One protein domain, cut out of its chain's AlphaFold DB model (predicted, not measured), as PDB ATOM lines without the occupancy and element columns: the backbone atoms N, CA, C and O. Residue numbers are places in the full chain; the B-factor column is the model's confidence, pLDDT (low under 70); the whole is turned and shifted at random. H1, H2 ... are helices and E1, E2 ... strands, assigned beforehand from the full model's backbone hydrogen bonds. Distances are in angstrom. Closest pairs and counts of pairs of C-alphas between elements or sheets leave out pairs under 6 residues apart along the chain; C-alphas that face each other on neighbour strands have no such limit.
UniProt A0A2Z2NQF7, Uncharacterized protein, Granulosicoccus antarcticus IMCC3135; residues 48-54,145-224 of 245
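What this domain is: This is residues 48 to 54 and 145 to 224 of the 245 residues of an uncharacterized protein of Granulosicoccus antarcticus IMCC3135 (UniProt A0A2Z2NQF7). A long, narrow, twisted wall of four strands, E1, E5, E4 and E7, is built round the long hairpin of E4 and E5; over one face, loosely, come the small three-stranded sheet E2 E3 E6 and, nearer the E1 edge, the short helix H1. The long hairpin and the links at residues 163 to 170 and 181 to 185 make the longest axis, and the other face of the wall is bare. The 87 printed residues have seven named strands and one named helix, in the order E1 E2 E3 E4 E5 E6 H1 E7, and the class is mostly strand. Both sheets are all antiparallel, with orders E1 E5 E4 E7 and E2 E3 E6. The whole is compact, with a radius of gyration of the C-alphas of 13.5 A, and spans 47 by 23 by 22 A.

Where its parts are: Find C-alpha 48 at (167.966, 158.373, 144.617), where E1, residues 48 to 52, begins its 13.4 A. After the cut, look for E2 at residues 145 to 147 and E3 at 159 to 162, 10.5 A long. From C-alpha 171 at (164.019, 167.425, 128.687), E4 runs 29.9 A to residue 180, and E5, residues 186 to 195, runs back 29.6 A. Then come E6, residues 199 to 201, and H1, residues 204 to 210, 9.9 A long. E7, residues 220 to 224, covers 13.6 A and ends at C-alpha 224, at (158.940, 164.901, 128.082).

How they stand to each other: Start with the hairpin of E4 and E5, antiparallel at 166 degrees, where N 174 and O 192 are 2.9 A apart, within hydrogen-bond range. E1 is the edge strand beside E5, with N 51 and O 187 at 2.8 A, and E7 the edge strand beside E4, with N 173 and O 223 at 2.8 A. This sheet is twisted, its C-alphas lying up to 4.2 A off the best plane. H1 is on it at a height of 9.8 A, only just over E1 and E5 with 3 C-alphas falling on each, and runs along the strands, at 12 degrees to E1 on the local plane. Its closest C-alphas to E1 are those of Val 48 and Asp 209, 6.4 A apart. In H1 every O i to N i+4 pair is within hydrogen-bond range. In the small sheet, look at the inner strand E3: its pairing is staggered, with E6 over residues 159 to 161, where N 160 and O 200 are 2.8 A apart, and with E2, its hairpin partner, over 161 to 162, where N 146 and O 161 are 2.9 A apart. The closest C-alphas of E5 and E6, those of Val 194 and Phe 200, are 7.5 A apart.

The domain as a whole: The outline is a rod, and the two C-alphas farthest apart are those of Thr 166 and Gly 183, at 46.7 A. Residues 55 to 144 are not printed, and C-alphas 54 and 145 are 34.6 A apart across the cut. Of the links that are printed whole, E2 to E3 is long, with 11 residues. The mean pLDDT of the printed part is 93.9, and no printed residue is under 70.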
ATOM      1  N   VAL A  48     168.444 159.641 144.062       95.25
ATOM      2  CA  VAL A  48     167.966 158.373 144.617       95.25
ATOM      3  C   VAL A  48     167.639 158.625 146.075       95.25
ATOM      4  O   VAL A  48     168.512 159.002 146.856       95.25
ATOM      5  N   GLU A  49     166.382 158.423 146.436       94.12
ATOM      6  CA  GLU A  49     165.878 158.661 147.781       94.12
ATOM      7  C   GLU A  49     165.276 157.377 148.330       94.12
ATOM      8  O   GLU A  49     164.540 156.678 147.636       94.12
ATOM      9  N   THR A  50     165.585 157.047 149.583       93.31
ATOM     10  CA  THR A  50     164.957 155.928 150.289       93.31
ATOM     11  C   THR A  50     164.104 156.478 151.412       93.31
ATOM     12  O   THR A  50     164.612 157.092 152.347       93.31
ATOM     13  N   ILE A  51     162.807 156.224 151.312       91.06
ATOM     14  CA  ILE A  51     161.785 156.708 152.227       91.06
ATOM     15  C   ILE A  51     161.305 155.516 153.054       91.06
ATOM     16  O   ILE A  51     160.915 154.478 152.509       91.06
ATOM     17  N   ASP A  52     161.342 155.648 154.376       89.69
ATOM     18  CA  ASP A  52     160.662 154.708 155.261       89.69
ATOM     19  C   ASP A  52     159.156 154.992 155.216       89.69
ATOM     20  O   ASP A  52     158.724 156.139 155.180       89.69
ATOM     21  N   SER A  53     158.329 153.953 155.265       80.38
ATOM     22  CA  SER A  53     156.881 154.078 155.460       80.38
ATOM     23  C   SER A  53     156.422 155.043 156.566       80.38
ATOM     24  O   SER A  53     155.313 155.568 156.482       80.38
ATOM     25  N   SER A  54     157.238 155.275 157.597       82.31
ATOM     26  CA  SER A  54     156.966 156.263 158.651       82.31
ATOM     27  C   SER A  54     157.154 157.716 158.197       82.31
ATOM     28  O   SER A  54     156.518 158.605 158.763       82.31
ATOM     29  N   PHE A 145     158.096 156.563 123.346       93.56
ATOM     30  CA  PHE A 145     158.959 155.678 124.116       93.56
ATOM     31  C   PHE A 145     159.213 154.358 123.377       93.56
ATOM     32  O   PHE A 145     158.295 153.757 122.820       93.56
ATOM     33  N   ILE A 146     160.478 153.929 123.327       95.88
ATOM     34  CA  ILE A 146     160.922 152.768 122.540       95.88
ATOM     35  C   ILE A 146     161.406 151.637 123.456       95.88
ATOM     36  O   ILE A 146     161.106 150.473 123.195       95.88
ATOM     37  N   SER A 147     162.177 151.957 124.498       95.38
ATOM     38  CA  SER A 147     162.749 150.968 125.417       95.38
ATOM     39  C   SER A 147     162.962 151.555 126.812       95.38
ATOM     40  O   SER A 147     163.434 152.686 126.902       95.38
ATOM     41  N   PRO A 148     162.781 150.768 127.887       94.50
ATOM     42  CA  PRO A 148     162.215 149.413 127.892       94.50
ATOM     43  C   PRO A 148     160.744 149.365 127.435       94.50
ATOM     44  O   PRO A 148     160.072 150.387 127.400       94.50
ATOM     45  N   GLU A 149     160.238 148.190 127.047       90.44
ATOM     46  CA  GLU A 149     158.814 148.049 126.696       90.44
ATOM     47  C   GLU A 149     157.922 148.440 127.888       90.44
ATOM     48  O   GLU A 149     158.291 148.230 129.048       90.44
ATOM     49  N   GLN A 150     156.730 148.978 127.614       85.62
ATOM     50  CA  GLN A 150     155.791 149.371 128.664       85.62
ATOM     51  C   GLN A 150     155.509 148.196 129.619       85.62
ATOM     52  O   GLN A 150     155.247 147.069 129.194       85.62
ATOM     53  N   GLY A 151     155.590 148.460 130.925       86.00
ATOM     54  CA  GLY A 151     155.401 147.457 131.979       86.00
ATOM     55  C   GLY A 151     156.628 146.589 132.287       86.00
ATOM     56  O   GLY A 151     156.568 145.771 133.204       86.00
ATOM     57  N   GLN A 152     157.747 146.755 131.575       92.31
ATOM     58  CA  GLN A 152     159.006 146.122 131.963       92.31
ATOM     59  C   GLN A 152     159.603 146.797 133.199       92.31
ATOM     60  O   GLN A 152     159.539 148.015 133.379       92.31
ATOM     61  N   SER A 153     160.242 145.985 134.038       94.50
ATOM     62  CA  SER A 153     160.952 146.463 135.218       94.50
ATOM     63  C   SER A 153     162.113 147.384 134.851       94.50
ATOM     64  O   SER A 153     162.950 147.057 134.006       94.50
ATOM     65  N   ILE A 154     162.229 148.489 135.583       96.62
ATOM     66  CA  ILE A 154     163.435 149.320 135.586       96.62
ATOM     67  C   ILE A 154     164.400 148.789 136.647       96.62
ATOM     68  O   ILE A 154     164.015 148.524 137.787       96.62
ATOM     69  N   THR A 155     165.658 148.632 136.253       97.62
ATOM     70  CA  THR A 155     166.782 148.160 137.067       97.62
ATOM     71  C   THR A 155     167.954 149.135 136.912       97.62
ATOM     72  O   THR A 155     167.951 149.922 135.962       97.62
ATOM     73  N   PRO A 156     168.998 149.063 137.755       98.06
ATOM     74  CA  PRO A 156     170.194 149.891 137.582       98.06
ATOM     75  C   PRO A 156     170.856 149.746 136.198       98.06
ATOM     76  O   PRO A 156     171.462 150.684 135.694       98.06
ATOM     77  N   ALA A 157     170.709 148.589 135.544       97.81
ATOM     78  CA  ALA A 157     171.286 148.319 134.226       97.81
ATOM     79  C   ALA A 157     170.357 148.673 133.046       97.81
ATOM     80  O   ALA A 157     170.686 148.369 131.896       97.81
ATOM     81  N   THR A 158     169.181 149.254 133.304       97.31
ATOM     82  CA  THR A 158     168.216 149.591 132.252       97.31
ATOM     83  C   THR A 158     168.773 150.676 131.329       97.31
ATOM     84  O   THR A 158     169.300 151.690 131.783       97.31
ATOM     85  N   ASN A 159     168.620 150.456 130.021       97.88
ATOM     86  CA  ASN A 159     168.888 151.454 128.991       97.88
ATOM     87  C   ASN A 159     167.558 151.948 128.429       97.88
ATOM     88  O   ASN A 159     166.723 151.145 127.995       97.88
ATOM     89  N   PHE A 160     167.396 153.262 128.433       97.69
ATOM     90  CA  PHE A 160     166.220 153.948 127.934       97.69
ATOM     91  C   PHE A 160     166.453 154.418 126.504       97.69
ATOM     92  O   PHE A 160     167.555 154.854 126.165       97.69
ATOM     93  N   SER A 161     165.413 154.361 125.676       97.94
ATOM     94  CA  SER A 161     165.408 155.015 124.373       97.94
ATOM     95  C   SER A 161     164.024 155.515 123.979       97.94
ATOM     96  O   SER A 161     162.995 154.935 124.334       97.94
ATOM     97  N   TRP A 162     164.013 156.611 123.230       97.62
ATOM     98  CA  TRP A 162     162.817 157.283 122.734       97.62
ATOM     99  C   TRP A 162     163.139 158.039 121.438       97.62
ATOM    100  O   TRP A 162     164.294 158.150 121.030       97.62
ATOM    101  N   THR A 163     162.113 158.547 120.752       97.81
ATOM    102  CA  THR A 163     162.327 159.454 119.611       97.81
ATOM    103  C   THR A 163     162.632 160.858 120.137       97.81
ATOM    104  O   THR A 163     161.737 161.422 120.772       97.81
ATOM    105  N   PRO A 164     163.827 161.435 119.899       97.75
ATOM    106  CA  PRO A 164     164.173 162.762 120.407       97.75
ATOM    107  C   PRO A 164     163.274 163.846 119.808       97.75
ATOM    108  O   PRO A 164     162.864 163.747 118.646       97.75
ATOM    109  N   GLY A 165     162.973 164.869 120.604       96.38
ATOM    110  CA  GLY A 165     162.278 166.067 120.151       96.38
ATOM    111  C   GLY A 165     163.183 167.011 119.355       96.38
ATOM    112  O   GLY A 165     164.393 166.823 119.224       96.38
ATOM    113  N   THR A 166     162.577 168.054 118.805       96.62
ATOM    114  CA  THR A 166     163.231 169.168 118.114       96.62
ATOM    115  C   THR A 166     163.365 170.414 118.991       96.62
ATOM    116  O   THR A 166     164.149 171.308 118.664       96.62
ATOM    117  N   ASN A 167     162.632 170.484 120.106       94.94
ATOM    118  CA  ASN A 167     162.730 171.581 121.065       94.94
ATOM    119  C   ASN A 167     163.976 171.424 121.959       94.94
ATOM    120  O   ASN A 167     164.047 170.515 122.777       94.94
ATOM    121  N   ALA A 168     164.940 172.340 121.830       94.31
ATOM    122  CA  ALA A 168     166.189 172.312 122.597       94.31
ATOM    123  C   ALA A 168     166.012 172.594 124.101       94.31
ATOM    124  O   ALA A 168     166.902 172.264 124.881       94.31
ATOM    125  N   ASP A 169     164.884 173.190 124.493       92.31
ATOM    126  CA  ASP A 169     164.542 173.451 125.894       92.31
ATOM    127  C   ASP A 169     163.779 172.272 126.528       92.31
ATOM    128  O   ASP A 169     163.514 172.276 127.734       92.31
ATOM    129  N   ALA A 170     163.415 171.257 125.731       95.06
ATOM    130  CA  ALA A 170     162.779 170.050 126.233       95.06
ATOM    131  C   ALA A 170     163.782 169.144 126.955       95.06
ATOM    132  O   ALA A 170     164.942 168.997 126.566       95.06
ATOM    133  N   HIS A 171     163.292 168.473 127.987       95.75
ATOM    134  CA  HIS A 171     164.019 167.425 128.687       95.75
ATOM    135  C   HIS A 171     163.091 166.262 129.014       95.75
ATOM    136  O   HIS A 171     161.868 166.374 128.918       95.75
ATOM    137  N   ILE A 172     163.688 165.136 129.384       96.44
ATOM    138  CA  ILE A 172     162.973 163.946 129.822       96.44
ATOM    139  C   ILE A 172     163.142 163.798 131.327       96.44
ATOM    140  O   ILE A 172     164.261 163.804 131.838       96.44
ATOM    141  N   THR A 173     162.030 163.608 132.018       95.19
ATOM    142  CA  THR A 173     162.008 163.163 133.406       95.19
ATOM    143  C   THR A 173     161.727 161.667 133.428       95.19
ATOM    144  O   THR A 173     160.755 161.198 132.837       95.19
ATOM    145  N   ILE A 174     162.607 160.914 134.083       95.00
ATOM    146  CA  ILE A 174     162.493 159.469 134.291       95.00
ATOM    147  C   ILE A 174     162.228 159.253 135.776       95.00
ATOM    148  O   ILE A 174     163.043 159.677 136.594       95.00
ATOM    149  N   SER A 175     161.142 158.568 136.127       94.19
ATOM    150  CA  SER A 175     160.855 158.191 137.514       94.19
ATOM    151  C   SER A 175     160.600 156.694 137.646       94.19
ATOM    152  O   SER A 175     159.907 156.086 136.826       94.19
ATOM    153  N   ALA A 176     161.172 156.074 138.675       95.00
ATOM    154  CA  ALA A 176     160.942 154.672 139.003       95.00
ATOM    155  C   ALA A 176     160.993 154.459 140.518       95.00
ATOM    156  O   ALA A 176     161.745 155.134 141.220       95.00
ATOM    157  N   ALA A 177     160.239 153.484 141.025       94.62
ATOM    158  CA  ALA A 177     160.177 153.204 142.454       94.62
ATOM    159  C   ALA A 177     160.238 151.700 142.745       94.62
ATOM    160  O   ALA A 177     159.481 150.897 142.198       94.62
ATOM    161  N   ASN A 178     161.117 151.312 143.666       95.38
ATOM    162  CA  ASN A 178     161.172 149.967 144.220       95.38
ATOM    163  C   ASN A 178     160.616 149.966 145.646       95.38
ATOM    164  O   ASN A 178     160.965 150.824 146.451       95.38
ATOM    165  N   ILE A 179     159.787 148.973 145.964       92.62
ATOM    166  CA  ILE A 179     159.278 148.763 147.320       92.62
ATOM    167  C   ILE A 179     159.893 147.479 147.873       92.62
ATOM    168  O   ILE A 179     159.750 146.407 147.280       92.62
ATOM    169  N   SER A 180     160.541 147.582 149.030       91.44
ATOM    170  CA  SER A 180     161.093 146.450 149.769       91.44
ATOM    171  C   SER A 180     160.311 146.223 151.057       91.44
ATOM    172  O   SER A 180     160.121 147.142 151.849       91.44
ATOM    173  N   PHE A 181     159.890 144.979 151.292       89.19
ATOM    174  CA  PHE A 181     159.161 144.561 152.498       89.19
ATOM    175  C   PHE A 181     160.037 143.771 153.484       89.19
ATOM    176  O   PHE A 181     159.529 143.074 154.365       89.19
ATOM    177  N   ALA A 182     161.361 143.819 153.327       86.69
ATOM    178  CA  ALA A 182     162.292 143.131 154.215       86.69
ATOM    179  C   ALA A 182     162.430 143.880 155.555       86.69
ATOM    180  O   ALA A 182     163.404 144.589 155.787       86.69
ATOM    181  N   GLY A 183     161.449 143.709 156.447       87.56
ATOM    182  CA  GLY A 183     161.373 144.427 157.720       87.56
ATOM    183  C   GLY A 183     160.404 145.603 157.630       87.56
ATOM    184  O   GLY A 183     159.232 145.396 157.320       87.56
ATOM    185  N   THR A 184     160.880 146.815 157.922       86.88
ATOM    186  CA  THR A 184     160.107 148.036 157.653       86.88
ATOM    187  C   THR A 184     159.976 148.228 156.146       86.88
ATOM    188  O   THR A 184     160.936 147.989 155.413       86.88
ATOM    189  N   ALA A 185     158.791 148.620 155.679       90.12
ATOM    190  CA  ALA A 185     158.591 148.893 154.265       90.12
ATOM    191  C   ALA A 185     159.412 150.126 153.866       90.12
ATOM    192  O   ALA A 185     159.217 151.207 154.422       90.12
ATOM    193  N   LEU A 186     160.323 149.937 152.914       92.25
ATOM    194  CA  LEU A 186     161.139 151.000 152.337       92.25
ATOM    195  C   LEU A 186     160.726 151.212 150.887       92.25
ATOM    196  O   LEU A 186     160.534 150.241 150.149       92.25
ATOM    197  N   VAL A 187     160.619 152.474 150.486       92.38
ATOM    198  CA  VAL A 187     160.400 152.882 149.100       92.38
ATOM    199  C   VAL A 187     161.659 153.589 148.626       92.38
ATOM    200  O   VAL A 187     161.995 154.650 149.141       92.38
ATOM    201  N   THR A 188     162.360 153.006 147.660       94.38
ATOM    202  CA  THR A 188     163.458 153.688 146.973       94.38
ATOM    203  C   THR A 188     162.917 154.293 145.690       94.38
ATOM    204  O   THR A 188     162.443 153.554 144.827       94.38
ATOM    205  N   VAL A 189     162.993 155.612 145.561       93.62
ATOM    206  CA  VAL A 189     162.588 156.372 144.376       93.62
ATOM    207  C   VAL A 189     163.842 156.852 143.663       93.62
ATOM    208  O   VAL A 189     164.764 157.361 144.298       93.62
ATOM    209  N   VAL A 190     163.889 156.674 142.347       95.56
ATOM    210  CA  VAL A 190     164.877 157.316 141.481       95.56
ATOM    211  C   VAL A 190     164.155 158.289 140.566       95.56
ATOM    212  O   VAL A 190     163.181 157.914 139.912       95.56
ATOM    213  N   THR A 191     164.660 159.515 140.507       94.94
ATOM    214  CA  THR A 191     164.190 160.550 139.586       94.94
ATOM    215  C   THR A 191     165.392 161.102 138.839       94.94
ATOM    216  O   THR A 191     166.371 161.514 139.455       94.94
ATOM    217  N   CYS A 192     165.341 161.101 137.512       95.69
ATOM    218  CA  CYS A 192     166.376 161.688 136.669       95.69
ATOM    219  C   CYS A 192     165.772 162.745 135.760       95.69
ATOM    220  O   CYS A 192     164.711 162.515 135.185       95.69
ATOM    221  N   VAL A 193     166.489 163.848 135.575       94.94
ATOM    222  CA  VAL A 193     166.189 164.867 134.566       94.94
ATOM    223  C   VAL A 193     167.293 164.789 133.528       94.94
ATOM    224  O   VAL A 193     168.463 164.967 133.859       94.94
ATOM    225  N   VAL A 194     166.959 164.484 132.280       96.06
ATOM    226  CA  VAL A 194     167.946 164.173 131.238       96.06
ATOM    227  C   VAL A 194     167.662 164.955 129.966       96.06
ATOM    228  O   VAL A 194     166.525 165.326 129.680       96.06
ATOM    229  N   THR A 195     168.705 165.225 129.189       96.38
ATOM    230  CA  THR A 195     168.552 165.878 127.886       96.38
ATOM    231  C   THR A 195     167.685 165.021 126.953       96.38
ATOM    232  O   THR A 195     167.797 163.800 126.945       96.38
ATOM    233  N   ASP A 196     166.828 165.649 126.141       97.38
ATOM    234  CA  ASP A 196     166.003 164.955 125.141       97.38
ATOM    235  C   ASP A 196     166.815 164.583 123.881       97.38
ATOM    236  O   ASP A 196     166.577 165.088 122.785       97.38
ATOM    237  N   ASP A 197     167.819 163.716 124.040       97.62
ATOM    238  CA  ASP A 197     168.709 163.264 122.956       97.62
ATOM    239  C   ASP A 197     168.401 161.843 122.438       97.62
ATOM    240  O   ASP A 197     169.055 161.351 121.514       97.62
ATOM    241  N   GLY A 198     167.355 161.212 122.980       97.69
ATOM    242  CA  GLY A 198     166.799 159.941 122.512       97.69
ATOM    243  C   GLY A 198     167.279 158.704 123.269       97.69
ATOM    244  O   GLY A 198     166.806 157.604 122.967       97.69
ATOM    245  N   GLN A 199     168.207 158.834 124.223       97.94
ATOM    246  CA  GLN A 199     168.724 157.688 124.968       97.94
ATOM    247  C   GLN A 199     169.255 158.064 126.350       97.94
ATOM    248  O   GLN A 199     169.809 159.133 126.558       97.94
ATOM    249  N   PHE A 200     169.170 157.138 127.301       98.00
ATOM    250  CA  PHE A 200     169.770 157.338 128.615       98.00
ATOM    251  C   PHE A 200     170.164 156.018 129.271       98.00
ATOM    252  O   PHE A 200     169.499 154.995 129.113       98.00
ATOM    253  N   SER A 201     171.230 156.068 130.061       98.00
ATOM    254  CA  SER A 201     171.631 155.006 130.979       98.00
ATOM    255  C   SER A 201     171.959 155.655 132.314       98.00
ATOM    256  O   SER A 201     172.628 156.689 132.344       98.00
ATOM    257  N   PHE A 202     171.542 155.034 133.418       97.69
ATOM    258  CA  PHE A 202     171.851 155.563 134.743       97.69
ATOM    259  C   PHE A 202     173.372 155.732 134.931       97.69
ATOM    260  O   PHE A 202     174.126 154.800 134.624       97.69
ATOM    261  N   PRO A 203     173.853 156.874 135.460       97.38
ATOM    262  CA  PRO A 203     175.249 157.037 135.845       97.38
ATOM    263  C   PRO A 203     175.676 155.965 136.851       97.38
ATOM    264  O   PRO A 203     174.880 155.531 137.678       97.38
ATOM    265  N   SER A 204     176.951 155.564 136.846       97.62
ATOM    266  CA  SER A 204     177.437 154.493 137.735       97.62
ATOM    267  C   SER A 204     177.195 154.774 139.220       97.62
ATOM    268  O   SER A 204     176.978 153.843 139.990       97.62
ATOM    269  N   GLN A 205     177.225 156.051 139.619       97.44
ATOM    270  CA  GLN A 205     176.900 156.461 140.983       97.44
ATOM    271  C   GLN A 205     175.428 156.169 141.301       97.44
ATOM    272  O   GLN A 205     175.151 155.452 142.254       97.44
ATOM    273  N   THR A 206     174.506 156.596 140.437       97.44
ATOM    274  CA  THR A 206     173.070 156.303 140.549       97.44
ATOM    275  C   THR A 206     172.797 154.801 140.590       97.44
ATOM    276  O   THR A 206     172.030 154.345 141.428       97.44
ATOM    277  N   GLN A 207     173.470 154.009 139.748       98.06
ATOM    278  CA  GLN A 207     173.339 152.548 139.775       98.06
ATOM    279  C   GLN A 207     173.735 151.961 141.137       98.06
ATOM    280  O   GLN A 207     173.045 151.088 141.662       98.06
ATOM    281  N   SER A 208     174.835 152.457 141.712       97.81
ATOM    282  CA  SER A 208     175.297 152.053 143.040       97.81
ATOM    283  C   SER A 208     174.318 152.465 144.138       97.81
ATOM    284  O   SER A 208     174.090 151.683 145.057       97.81
ATOM    285  N   ASP A 209     173.749 153.669 144.050       97.19
ATOM    286  CA  ASP A 209     172.829 154.214 145.054       97.19
ATOM    287  C   ASP A 209     171.470 153.500 145.029       97.19
ATOM    288  O   ASP A 209     170.880 153.249 146.078       97.19
ATOM    289  N   MET A 210     170.997 153.093 143.846       97.00
ATOM    290  CA  MET A 210     169.814 152.234 143.698       97.00
ATOM    291  C   MET A 210     170.034 150.850 144.334       97.00
ATOM    292  O   MET A 210     169.115 150.278 144.922       97.00
ATOM    293  N   GLY A 211     171.254 150.319 144.219       96.56
ATOM    294  CA  GLY A 211     171.633 148.990 144.687       96.56
ATOM    295  C   GLY A 211     171.174 147.856 143.762       96.56
ATOM    296  O   GLY A 211     170.170 147.947 143.056       96.56
ATOM    297  N   ASP A 212     171.898 146.733 143.802       95.56
ATOM    298  CA  ASP A 212     171.709 145.595 142.882       95.56
ATOM    299  C   ASP A 212     170.315 144.944 142.952       95.56
ATOM    300  O   ASP A 212     169.899 144.247 142.026       95.56
ATOM    301  N   SER A 213     169.591 145.134 144.059       95.00
ATOM    302  CA  SER A 213     168.243 144.592 144.256       95.00
ATOM    303  C   SER A 213     167.125 145.502 143.749       95.00
ATOM    304  O   SER A 213     165.962 145.101 143.820       95.00
ATOM    305  N   PHE A 214     167.434 146.714 143.275       96.62
ATOM    306  CA  PHE A 214     166.415 147.631 142.780       96.62
ATOM    307  C   PHE A 214     165.703 147.041 141.561       96.62
ATOM    308  O   PHE A 214     166.313 146.729 140.535       96.62
ATOM    309  N   ASN A 215     164.383 146.923 141.669       96.25
ATOM    310  CA  ASN A 215     163.521 146.475 140.588       96.25
ATOM    311  C   ASN A 215     162.179 147.207 140.679       96.25
ATOM    312  O   ASN A 215     161.404 146.978 141.610       96.25
ATOM    313  N   SER A 216     161.912 148.101 139.729       94.19
ATOM    314  CA  SER A 216     160.658 148.850 139.698       94.19
ATOM    315  C   SER A 216     159.511 147.952 139.243       94.19
ATOM    316  O   SER A 216     159.248 147.809 138.050       94.19
ATOM    317  N   ILE A 217     158.846 147.300 140.200       78.88
ATOM    318  CA  ILE A 217     157.776 146.321 139.940       78.88
ATOM    319  C   ILE A 217     156.515 146.945 139.333       78.88
ATOM    320  O   ILE A 217     155.703 146.230 138.756       78.88
ATOM    321  N   LEU A 218     156.353 148.264 139.467       78.81
ATOM    322  CA  LEU A 218     155.253 149.023 138.869       78.81
ATOM    323  C   LEU A 218     155.633 149.611 137.497       78.81
ATOM    324  O   LEU A 218     154.868 150.390 136.939       78.81
ATOM    325  N   GLY A 219     156.803 149.249 136.952       83.44
ATOM    326  CA  GLY A 219     157.415 149.963 135.831       83.44
ATOM    327  C   GLY A 219     157.955 151.323 136.276       83.44
ATOM    328  O   GLY A 219     158.096 151.579 137.470       83.44
ATOM    329  N   GLY A 220     158.288 152.192 135.334       88.00
ATOM    330  CA  GLY A 220     158.506 153.607 135.626       88.00
ATOM    331  C   GLY A 220     157.845 154.474 134.577       88.00
ATOM    332  O   GLY A 220     157.339 153.962 133.579       88.00
ATOM    333  N   SER A 221     157.851 155.774 134.828       90.75
ATOM    334  CA  SER A 221     157.332 156.771 133.907       90.75
ATOM    335  C   SER A 221     158.477 157.490 133.209       90.75
ATOM    336  O   SER A 221     159.525 157.769 133.799       90.75
ATOM    337  N   LEU A 222     158.256 157.780 131.931       93.88
ATOM    338  CA  LEU A 222     159.019 158.770 131.195       93.88
ATOM    339  C   LEU A 222     158.070 159.879 130.765       93.88
ATOM    340  O   LEU A 222     156.977 159.621 130.258       93.88
ATOM    341  N   THR A 223     158.515 161.112 130.950       94.38
ATOM    342  CA  THR A 223     157.746 162.296 130.588       94.38
ATOM    343  C   THR A 223     158.669 163.283 129.903       94.38
ATOM    344  O   THR A 223     159.701 163.650 130.456       94.38
ATOM    345  N   ARG A 224     158.309 163.739 128.704       95.81
ATOM    346  CA  ARG A 224     158.940 164.901 128.082       95.81
ATOM    347  C   ARG A 224     158.319 166.158 128.655       95.81
ATOM    348  O   ARG A 224     157.099 166.245 128.725       95.81
TER     349      ARG A 224